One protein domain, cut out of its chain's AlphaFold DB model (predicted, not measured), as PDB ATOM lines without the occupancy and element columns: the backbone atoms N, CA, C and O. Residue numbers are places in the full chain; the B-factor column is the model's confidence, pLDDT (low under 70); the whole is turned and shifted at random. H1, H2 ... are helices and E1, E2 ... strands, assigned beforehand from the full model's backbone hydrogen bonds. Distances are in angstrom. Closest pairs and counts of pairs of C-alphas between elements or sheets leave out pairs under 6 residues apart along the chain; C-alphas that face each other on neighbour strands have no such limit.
ATOM      1  N   SER A   2      21.669  67.223  96.235       57.69
ATOM      2  CA  SER A   2      21.894  66.951  94.809       57.69
ATOM      3  C   SER A   2      22.619  68.145  94.191       57.69
ATOM      4  O   SER A   2      22.266  69.286  94.495       57.69
ATOM      5  N   THR A   3      23.636  67.905  93.368       73.25
ATOM      6  CA  THR A   3      24.281  68.973  92.597       73.25
ATOM      7  C   THR A   3      23.235  69.593  91.666       73.25
ATOM      8  O   THR A   3      22.565  68.831  90.962       73.25
ATOM      9  N   PRO A   4      23.063  70.929  91.643       86.06
ATOM     10  CA  PRO A   4      22.170  71.575  90.689       86.06
ATOM     11  C   PRO A   4      22.520  71.155  89.260       86.06
ATOM     12  O   PRO A   4      23.698  71.061  88.908       86.06
ATOM     13  N   ALA A   5      21.494  70.882  88.462       92.25
ATOM     14  CA  ALA A   5      21.608  70.542  87.053       92.25
ATOM     15  C   ALA A   5      20.773  71.532  86.245       92.25
ATOM     16  O   ALA A   5      19.756  72.023  86.729       92.25
ATOM     17  N   ILE A   6      21.210  71.803  85.021       96.44
ATOM     18  CA  ILE A   6      20.430  72.555  84.039       96.44
ATOM     19  C   ILE A   6      19.949  71.597  82.957       96.44
ATOM     20  O   ILE A   6      20.553  70.546  82.736       96.44
ATOM     21  N   PHE A   7      18.865  71.962  82.290       97.44
ATOM     22  CA  PHE A   7      18.197  71.114  81.315       97.44
ATOM     23  C   PHE A   7      18.103  71.827  79.975       97.44
ATOM     24  O   PHE A   7      17.847  73.026  79.928       97.44
ATOM     25  N   GLN A   8      18.290  71.082  78.894       96.44
ATOM     26  CA  GLN A   8      17.905  71.494  77.547       96.44
ATOM     27  C   GLN A   8      16.695  70.674  77.106       96.44
ATOM     28  O   GLN A   8      16.403  69.627  77.685       96.44
ATOM     29  N   VAL A   9      16.017  71.118  76.054       96.06
ATOM     30  CA  VAL A   9      14.822  70.441  75.546       96.06
ATOM     31  C   VAL A   9      15.065  69.956  74.130       96.06
ATOM     32  O   VAL A   9      15.549  70.712  73.288       96.06
ATOM     33  N   MET A  10      14.693  68.706  73.876       93.44
ATOM     34  CA  MET A  10      14.741  68.071  72.567       93.44
ATOM     35  C   MET A  10      13.344  67.590  72.173       93.44
ATOM     36  O   MET A  10      12.625  67.029  73.000       93.44
ATOM     37  N   GLU A  11      12.960  67.812  70.916       90.56
ATOM     38  CA  GLU A  11      11.741  67.258  70.326       90.56
ATOM     39  C   GLU A  11      12.100  66.208  69.275       90.56
ATOM     40  O   GLU A  11      12.691  66.512  68.230       90.56
ATOM     41  N   PHE A  12      11.666  64.981  69.549       83.44
ATOM     42  CA  PHE A  12      11.755  63.842  68.650       83.44
ATOM     43  C   PHE A  12      10.507  63.795  67.772       83.44
ATOM     44  O   PHE A  12       9.388  63.629  68.265       83.44
ATOM     45  N   TYR A  13      10.691  63.910  66.461       69.38
ATOM     46  CA  TYR A  13       9.604  63.801  65.493       69.38
ATOM     47  C   TYR A  13       9.944  62.728  64.459       69.38
ATOM     48  O   TYR A  13      10.655  62.989  63.493       69.38
ATOM     49  N   GLY A  14       9.455  61.508  64.689       62.22
ATOM     50  CA  GLY A  14       9.625  60.374  63.785       62.22
ATOM     51  C   GLY A  14       8.293  60.008  63.149       62.22
ATOM     52  O   GLY A  14       7.427  59.444  63.812       62.22
ATOM     53  N   ASN A  15       8.122  60.307  61.863       55.28
ATOM     54  CA  ASN A  15       6.979  59.826  61.094       55.28
ATOM     55  C   ASN A  15       7.487  58.752  60.121       55.28
ATOM     56  O   ASN A  15       7.794  59.063  58.973       55.28
ATOM     57  N   GLY A  16       7.633  57.502  60.586       53.22
ATOM     58  CA  GLY A  16       7.833  56.371  59.665       53.22
ATOM     59  C   GLY A  16       8.828  55.264  60.016       53.22
ATOM     60  O   GLY A  16       9.075  54.440  59.141       53.22
ATOM     61  N   ASP A  17       9.377  55.161  61.228       50.41
ATOM     62  CA  ASP A  17      10.148  53.960  61.594       50.41
ATOM     63  C   ASP A  17       9.789  53.489  63.014       50.41
ATOM     64  O   ASP A  17       9.990  54.229  63.981       50.41
ATOM     65  N   PRO A  18       9.220  52.274  63.138       48.91
ATOM     66  CA  PRO A  18       8.711  51.729  64.392       48.91
ATOM     67  C   PRO A  18       9.802  51.290  65.384       48.91
ATOM     68  O   PRO A  18       9.458  50.894  66.495       48.91
ATOM     69  N   PHE A  19      11.087  51.365  65.022       48.66
ATOM     70  CA  PHE A  19      12.211  51.089  65.923       48.66
ATOM     71  C   PHE A  19      13.159  52.287  66.103       48.66
ATOM     72  O   PHE A  19      13.665  52.470  67.207       48.66
ATOM     73  N   PHE A  20      13.384  53.108  65.069       53.28
ATOM     74  CA  PHE A  20      14.348  54.226  65.096       53.28
ATOM     75  C   PHE A  20      13.886  55.520  64.390       53.28
ATOM     76  O   PHE A  20      14.669  56.455  64.234       53.28
ATOM     77  N   GLY A  21      12.614  55.634  64.000       49.28
ATOM     78  CA  GLY A  21      12.002  56.912  63.610       49.28
ATOM     79  C   GLY A  21      12.579  57.697  62.410       49.28
ATOM     80  O   GLY A  21      12.432  58.907  62.435       49.28
ATOM     81  N   GLY A  22      13.203  57.093  61.384       38.97
ATOM     82  CA  GLY A  22      13.231  57.589  59.990       38.97
ATOM     83  C   GLY A  22      13.470  59.096  59.788       38.97
ATOM     84  O   GLY A  22      12.530  59.881  59.748       38.97
ATOM     85  N   ASN A  23      14.746  59.459  59.595       48.09
ATOM     86  CA  ASN A  23      15.326  60.811  59.631       48.09
ATOM     87  C   ASN A  23      14.900  61.621  60.867       48.09
ATOM     88  O   ASN A  23      14.292  62.685  60.751       48.09
ATOM     89  N   ALA A  24      15.247  61.096  62.045       52.75
ATOM     90  CA  ALA A  24      15.206  61.799  63.320       52.75
ATOM     91  C   ALA A  24      16.122  63.034  63.268       52.75
ATOM     92  O   ALA A  24      17.269  63.021  63.708       52.75
ATOM     93  N   ALA A  25      15.640  64.116  62.664       60.28
ATOM     94  CA  ALA A  25      16.219  65.424  62.882       60.28
ATOM     95  C   ALA A  25      15.770  65.853  64.279       60.28
ATOM     96  O   ALA A  25      14.732  66.501  64.437       60.28
ATOM     97  N   ASP A  26      16.529  65.426  65.286       76.31
ATOM     98  CA  ASP A  26      16.384  65.886  66.660       76.31
ATOM     99  C   ASP A  26      16.520  67.407  66.656       76.31
ATOM    100  O   ASP A  26      17.539  67.964  66.230       76.31
ATOM    101  N   TRP A  27      15.449  68.096  67.040       90.94
ATOM    102  CA  TRP A  27      15.466  69.551  67.148       90.94
ATOM    103  C   TRP A  27      15.586  69.909  68.613       90.94
ATOM    104  O   TRP A  27      14.841  69.395  69.449       90.94
ATOM    105  N   CYS A  28      16.514  70.806  68.918       94.44
ATOM    106  CA  CYS A  28      16.617  71.381  70.246       94.44
ATOM    107  C   CYS A  28      15.784  72.658  70.313       94.44
ATOM    108  O   CYS A  28      15.457  73.265  69.290       94.44
ATOM    109  N   LEU A  29      15.432  73.059  71.527       96.75
ATOM    110  CA  LEU A  29      14.726  74.307  71.769       96.75
ATOM    111  C   LEU A  29      15.718  75.475  71.811       96.75
ATOM    112  O   LEU A  29      16.673  75.464  72.591       96.75
ATOM    113  N   TYR A  30      15.481  76.486  70.977       97.62
ATOM    114  CA  TYR A  30      16.327  77.673  70.856       97.62
ATOM    115  C   TYR A  30      15.530  78.955  71.083       97.62
ATOM    116  O   TYR A  30      14.353  79.046  70.719       97.62
ATOM    117  N   ILE A  31      16.215  79.962  71.625       97.06
ATOM    118  CA  ILE A  31      15.709  81.328  71.763       97.06
ATOM    119  C   ILE A  31      15.800  82.016  70.396       97.06
ATOM    120  O   ILE A  31      16.886  82.148  69.824       97.06
ATOM    121  N   GLN A  32      14.651  82.434  69.873       95.88
ATOM    122  CA  GLN A  32      14.523  83.174  68.623       95.88
ATOM    123  C   GLN A  32      14.928  84.646  68.798       95.88
ATOM    124  O   GLN A  32      15.117  85.145  69.906       95.88
ATOM    125  N   GLU A  33      15.059  85.367  67.685       92.19
ATOM    126  CA  GLU A  33      15.445  86.786  67.680       92.19
ATOM    127  C   GLU A  33      14.422  87.696  68.380       92.19
ATOM    128  O   GLU A  33      14.803  88.709  68.960       92.19
ATOM    129  N   ASP A  34      13.145  87.311  68.366       93.19
ATOM    130  CA  ASP A  34      12.045  87.996  69.058       93.19
ATOM    131  C   ASP A  34      11.885  87.560  70.529       93.19
ATOM    132  O   ASP A  34      10.961  88.002  71.209       93.19
ATOM    133  N   GLY A  35      12.778  86.697  71.026       91.31
ATOM    134  CA  GLY A  35      12.735  86.145  72.379       91.31
ATOM    135  C   GLY A  35      11.781  84.962  72.557       91.31
ATOM    136  O   GLY A  35      11.742  84.386  73.643       91.31
ATOM    137  N   SER A  36      11.039  84.562  71.519       95.62
ATOM    138  CA  SER A  36      10.209  83.355  71.564       95.62
ATOM    139  C   SER A  36      11.057  82.078  71.572       95.62
ATOM    140  O   SER A  36      12.254  82.090  71.274       95.62
ATOM    141  N   LEU A  37      10.440  80.952  71.926       97.38
ATOM    142  CA  LEU A  37      11.082  79.639  71.918       97.38
ATOM    143  C   LEU A  37      10.568  78.824  70.735       97.38
ATOM    144  O   LEU A  37       9.359  78.723  70.532       97.38
ATOM    145  N   ALA A  38      11.476  78.209  69.979       96.38
ATOM    146  CA  ALA A  38      11.101  77.297  68.903       96.38
ATOM    147  C   ALA A  38      12.091  76.140  68.767       96.38
ATOM    148  O   ALA A  38      13.292  76.293  69.008       96.38
ATOM    149  N   PHE A  39      11.569  74.978  68.372       94.56
ATOM    150  CA  PHE A  39      12.393  73.834  68.007       94.56
ATOM    151  C   PHE A  39      13.051  74.087  66.654       94.56
ATOM    152  O   PHE A  39      12.364  74.361  65.670       94.56
ATOM    153  N   VAL A  40      14.379  73.997  66.614       93.06
ATOM    154  CA  VAL A  40      15.184  74.263  65.420       93.06
ATOM    155  C   VAL A  40      16.248  73.175  65.264       93.06
ATOM    156  O   VAL A  40      16.778  72.650  66.247       93.06
ATOM    157  N   SER A  41      16.566  72.819  64.017       90.75
ATOM    158  CA  SER A  41      17.651  71.877  63.723       90.75
ATOM    159  C   SER A  41      19.026  72.473  64.053       90.75
ATOM    160  O   SER A  41      19.245  73.672  63.890       90.75
ATOM    161  N   GLY A  42      19.989  71.634  64.447       89.19
ATOM    162  CA  GLY A  42      21.360  72.079  64.739       89.19
ATOM    163  C   GLY A  42      22.014  72.916  63.620       89.19
ATOM    164  O   GLY A  42      22.539  73.993  63.915       89.19
ATOM    165  N   PRO A  43      21.960  72.497  62.336       90.94
ATOM    166  CA  PRO A  43      22.514  73.282  61.229       90.94
ATOM    167  C   PRO A  43      21.864  74.659  61.063       90.94
ATOM    168  O   PRO A  43      22.562  75.645  60.824       90.94
ATOM    169  N   GLU A  44      20.540  74.744  61.210       92.62
ATOM    170  CA  GLU A  44      19.822  76.014  61.114       92.62
ATOM    171  C   GLU A  44      20.159  76.931  62.298       92.62
ATOM    172  O   GLU A  44      20.472  78.105  62.091       92.62
ATOM    173  N   ALA A  45      20.167  76.396  63.521       93.25
ATOM    174  CA  ALA A  45      20.524  77.150  64.717       93.25
ATOM    175  C   ALA A  45      21.948  77.716  64.628       93.25
ATOM    176  O   ALA A  45      22.163  78.887  64.938       93.25
ATOM    177  N   HIS A  46      22.902  76.926  64.120       92.06
ATOM    178  CA  HIS A  46      24.266  77.385  63.866       92.06
ATOM    179  C   HIS A  46      24.316  78.490  62.799       92.06
ATOM    180  O   HIS A  46      24.966  79.515  63.001       92.06
ATOM    181  N   HIS A  47      23.607  78.321  61.674       94.31
ATOM    182  CA  HIS A  47      23.552  79.333  60.612       94.31
ATOM    183  C   HIS A  47      22.992  80.672  61.117       94.31
ATOM    184  O   HIS A  47      23.545  81.732  60.822       94.31
ATOM    185  N   ARG A  48      21.929  80.612  61.925       94.56
ATOM    186  CA  ARG A  48      21.247  81.771  62.515       94.56
ATOM    187  C   ARG A  48      21.901  82.278  63.808       94.56
ATOM    188  O   ARG A  48      21.478  83.300  64.334       94.56
ATOM    189  N   LYS A  49      22.941  81.599  64.314       94.75
ATOM    190  CA  LYS A  49      23.625  81.902  65.588       94.75
ATOM    191  C   LYS A  49      22.649  82.017  66.771       94.75
ATOM    192  O   LYS A  49      22.746  82.947  67.580       94.75
ATOM    193  N   LEU A  50      21.681  81.102  66.827       96.25
ATOM    194  CA  LEU A  50      20.695  81.039  67.905       96.25
ATOM    195  C   LEU A  50      21.328  80.505  69.188       96.25
ATOM    196  O   LEU A  50      22.250  79.697  69.136       96.25
ATOM    197  N   VAL A  51      20.785  80.936  70.324       96.62
ATOM    198  CA  VAL A  51      21.198  80.473  71.655       96.62
ATOM    199  C   VAL A  51      20.268  79.360  72.094       96.62
ATOM    200  O   VAL A  51      19.047  79.488  71.956       96.62
ATOM    201  N   MET A  52      20.824  78.266  72.601       96.88
ATOM    202  CA  MET A  52      20.012  77.174  73.122       96.88
ATOM    203  C   MET A  52      19.280  77.616  74.393       96.88
ATOM    204  O   MET A  52      19.804  78.373  75.211       96.88
ATOM    205  N   ALA A  53      18.044  77.151  74.560       97.38
ATOM    206  CA  ALA A  53      17.281  77.412  75.771       97.38
ATOM    207  C   ALA A  53      17.704  76.429  76.874       97.38
ATOM    208  O   ALA A  53      17.540  75.213  76.733       97.38
ATOM    209  N   TYR A  54      18.234  76.970  77.971       97.69
ATOM    210  CA  TYR A  54      18.614  76.215  79.161       97.69
ATOM    211  C   TYR A  54      17.696  76.568  80.326       97.69
ATOM    212  O   TYR A  54      17.411  77.740  80.567       97.69
ATOM    213  N   PHE A  55      17.278  75.555  81.076       97.00
ATOM    214  CA  PHE A  55      16.299  75.687  82.149       97.00
ATOM    215  C   PHE A  55      16.878  75.224  83.486       97.00
ATOM    216  O   PHE A  55      17.651  74.258  83.519       97.00
ATOM    217  N   PRO A  56      16.495  75.866  84.601       95.31
ATOM    218  CA  PRO A  56      16.984  75.510  85.929       95.31
ATOM    219  C   PRO A  56      16.324  74.251  86.505       95.31
ATOM    220  O   PRO A  56      16.839  73.680  87.466       95.31
ATOM    221  N   THR A  57      15.188  73.810  85.952       94.50
ATOM    222  CA  THR A  57      14.483  72.598  86.389       94.50
ATOM    223  C   THR A  57      13.975  71.782  85.200       94.50
ATOM    224  O   THR A  57      13.689  72.324  84.131       94.50
ATOM    225  N   GLN A  58      13.828  70.469  85.402       95.00
ATOM    226  CA  GLN A  58      13.245  69.574  84.400       95.00
ATOM    227  C   GLN A  58      11.799  69.969  84.067       95.00
ATOM    228  O   GLN A  58      11.414  69.975  82.905       95.00
ATOM    229  N   TYR A  59      11.019  70.351  85.080       94.56
ATOM    230  CA  TYR A  59       9.623  70.748  84.913       94.56
ATOM    231  C   TYR A  59       9.466  71.979  84.008       94.56
ATOM    232  O   TYR A  59       8.640  71.979  83.099       94.56
ATOM    233  N   GLU A  60      10.283  73.015  84.220       95.56
ATOM    234  CA  GLU A  60      10.259  74.220  83.381       95.56
ATOM    235  C   GLU A  60      10.684  73.914  81.939       95.56
ATOM    236  O   GLU A  60      10.059  74.404  81.000       95.56
ATOM    237  N   ALA A  61      11.693  73.055  81.760       96.81
ATOM    238  CA  ALA A  61      12.115  72.572  80.447       96.81
ATOM    239  C   ALA A  61      10.978  71.843  79.708       96.81
ATOM    240  O   ALA A  61      10.686  72.148  78.552       96.81
ATOM    241  N   GLU A  62      10.301  70.906  80.372       95.69
ATOM    242  CA  GLU A  62       9.178  70.161  79.792       95.69
ATOM    243  C   GLU A  62       8.008  71.083  79.436       95.69
ATOM    244  O   GLU A  62       7.466  70.989  78.333       95.69
ATOM    245  N   ALA A  63       7.649  72.013  80.327       96.31
ATOM    246  CA  ALA A  63       6.577  72.974  80.093       96.31
ATOM    247  C   ALA A  63       6.881  73.901  78.904       96.31
ATOM    248  O   ALA A  63       6.022  74.109  78.044       96.31
ATOM    249  N   ALA A  64       8.111  74.413  78.815       96.94
ATOM    250  CA  ALA A  64       8.551  75.241  77.696       96.94
ATOM    251  C   ALA A  64       8.554  74.462  76.374       96.94
ATOM    252  O   ALA A  64       8.077  74.966  75.356       96.94
ATOM    253  N   GLY A  65       9.028  73.213  76.391       95.38
ATOM    254  CA  GLY A  65       8.965  72.323  75.236       95.38
ATOM    255  C   GLY A  65       7.537  72.058  74.771       95.38
ATOM    256  O   GLY A  65       7.247  72.148  73.581       95.38
ATOM    257  N   ALA A  66       6.623  71.785  75.705       94.31
ATOM    258  CA  ALA A  66       5.216  71.542  75.399       94.31
ATOM    259  C   ALA A  66       4.539  72.771  74.783       94.31
ATOM    260  O   ALA A  66       3.783  72.632  73.823       94.31
ATOM    261  N   ALA A  67       4.844  73.966  75.291       95.75
ATOM    262  CA  ALA A  67       4.315  75.215  74.756       95.75
ATOM    263  C   ALA A  67       4.861  75.549  73.355       95.75
ATOM    264  O   ALA A  67       4.137  76.104  72.532       95.75
ATOM    265  N   ALA A  68       6.123  75.208  73.076       94.62
ATOM    266  CA  ALA A  68       6.791  75.520  71.811       94.62
ATOM    267  C   ALA A  68       6.604  74.456  70.712       94.62
ATOM    268  O   ALA A  68       6.895  74.720  69.542       94.62
ATOM    269  N   SER A  69       6.149  73.244  71.053       91.06
ATOM    270  CA  SER A  69       5.978  72.157  70.083       91.06
ATOM    271  C   SER A  69       4.844  72.454  69.102       91.06
ATOM    272  O   SER A  69       3.663  72.477  69.446       91.06
ATOM    273  N   THR A  70       5.205  72.622  67.832       87.81
ATOM    274  CA  THR A  70       4.251  72.752  66.719       87.81
ATOM    275  C   THR A  70       4.070  71.443  65.957       87.81
ATOM    276  O   THR A  70       3.015  71.204  65.368       87.81
ATOM    277  N   ARG A  71       5.083  70.568  65.991       82.75
ATOM    278  CA  ARG A  71       5.092  69.279  65.290       82.75
ATOM    279  C   ARG A  71       4.373  68.183  66.072       82.75
ATOM    280  O   ARG A  71       4.049  67.157  65.487       82.75
ATOM    281  N   LYS A  72       4.082  68.404  67.360       80.88
ATOM    282  CA  LYS A  72       3.522  67.396  68.278       80.88
ATOM    283  C   LYS A  72       4.424  66.159  68.390       80.88
ATOM    284  O   LYS A  72       3.931  65.034  68.437       80.88
ATOM    285  N   GLY A  73       5.741  66.372  68.378       80.69
ATOM    286  CA  GLY A  73       6.716  65.322  68.648       80.69
ATOM    287  C   GLY A  73       6.775  64.950  70.130       80.69
ATOM    288  O   GLY A  73       6.167  65.596  70.986       80.69
ATOM    289  N   SER A  74       7.538  63.905  70.438       87.44
ATOM    290  CA  SER A  74       7.849  63.541  71.820       87.44
ATOM    291  C   SER A  74       8.887  64.511  72.374       87.44
ATOM    292  O   SER A  74       9.973  64.649  71.814       87.44
ATOM    293  N   ILE A  75       8.562  65.173  73.478       91.25
ATOM    294  CA  ILE A  75       9.439  66.145  74.137       91.25
ATOM    295  C   ILE A  75      10.228  65.444  75.238       91.25
ATOM    296  O   ILE A  75       9.666  64.669  76.011       91.25
ATOM    297  N   SER A  76      11.521  65.742  75.329       91.38
ATOM    298  CA  SER A  76      12.378  65.285  76.419       91.38
ATOM    299  C   SER A  76      13.214  66.432  76.969       91.38
ATOM    300  O   SER A  76      13.896  67.133  76.217       91.38
ATOM    301  N   ALA A  77      13.175  66.605  78.289       95.12
ATOM    302  CA  ALA A  77      14.091  67.467  79.017       95.12
ATOM    303  C   ALA A  77      15.339  66.665  79.408       95.12
ATOM    304  O   ALA A  77      15.273  65.701  80.171       95.12
ATOM    305  N   LEU A  78      16.488  67.063  78.872       94.25
ATOM    306  CA  LEU A  78      17.753  66.352  79.025       94.25
ATOM    307  C   LEU A  78      18.688  67.144  79.944       94.25
ATOM    308  O   LEU A  78      18.900  68.334  79.693       94.25
ATOM    309  N   PRO A  79      19.279  66.523  80.982       95.19
ATOM    310  CA  PRO A  79      20.264  67.198  81.812       95.19
ATOM    311  C   PRO A  79      21.513  67.517  80.985       95.19
ATOM    312  O   PRO A  79      22.048  66.661  80.277       95.19
ATOM    313  N   VAL A  80      22.002  68.743  81.109       93.50
ATOM    314  CA  VAL A  80      23.223  69.207  80.451       93.50
ATOM    315  C   VAL A  80      24.345  69.211  81.471       93.50
ATOM    316  O   VAL A  80      24.197  69.715  82.585       93.50
ATOM    317  N   LYS A  81      25.492  68.660  81.079       92.81
ATOM    318  CA  LYS A  81      26.736  68.835  81.821       92.81
ATOM    319  C   LYS A  81      27.317  70.200  81.437       92.81
ATOM    320  O   LYS A  81      27.729  70.335  80.285       92.81
ATOM    321  N   PRO A  82      27.385  71.183  82.356       90.75
ATOM    322  CA  PRO A  82      27.994  72.466  82.038       90.75
ATOM    323  C   PRO A  82      29.456  72.270  81.609       90.75
ATOM    324  O   PRO A  82      30.141  71.401  82.173       90.75
TER     325      PRO A  82
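What this domain is: This is residues 2 to 82 of the 149 residues of an uncharacterized protein of Sinorhizobium sp. CCBAU 05631 (UniProt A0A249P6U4). A strongly twisted sheet of four strands has the longer helix, H2, packed over one face and the short helix H1 on the opposite face, over E3. The long loop of residues 13 to 26 makes one far end. The printed part has 81 residues, in the order E1 E2 E3 H1 H2 E4; the sheet, E3 E2 E1 E4, is antiparallel and the class is mixed. The whole is compact, with a radius of gyration of the C-alphas of 12.9 A and spans of 37 by 31 by 22 A.

How they stand to each other: E1, residues 6 to 12, is an inner strand; E2, residues 27 to 31, forms a hairpin with it, N 29 and O 9 being 2.9 A apart. E3, residues 37 to 41, is an edge strand and forms a hairpin with E2, N 30 and O 38 being 3.0 A apart. E1, E2 and E3 form a meander, each strand the antiparallel neighbour of the one before. H1, residues 42 to 48, is on the sheet at a height of 8.6 A, slantwise to E3 at 41 degrees on the local plane; its closest C-alphas to E2 are Gly 42 and Trp 27, 6.9 A. Residues 51 to 52 pair antiparallel with residues 30 to 31 of E2. H2, residues 58 to 68, is on the opposite face at a height of 7.5 A, only just over E1 alone, with 5 C-alphas on E1 and 2 on each other strand. The closest C-alphas of H2 and E1 are Ala 61 and Val 9, 6.0 A. E4, residues 74 to 80, is antiparallel to E1, with N 10 and O 76 2.9 A apart. Every O i to N i+4 pair is within hydrogen-bond range in H1 and H2.

Where its parts are: E1 begins at C-alpha 6 (20.430, 72.555, 84.039) and is 19.7 A long. H2 spans 15.3 A. E4, 18.5 A, ends at C-alpha 80 (23.223, 69.207, 80.451).

The domain as a whole: The C-alphas farthest apart are those of Ser 2 and Gly 16, 39.3 A. The printed part has no cut. The link from E1 to E2 is long, 14 residues. Residue 2 and residues 13 to 25 have pLDDT under 70.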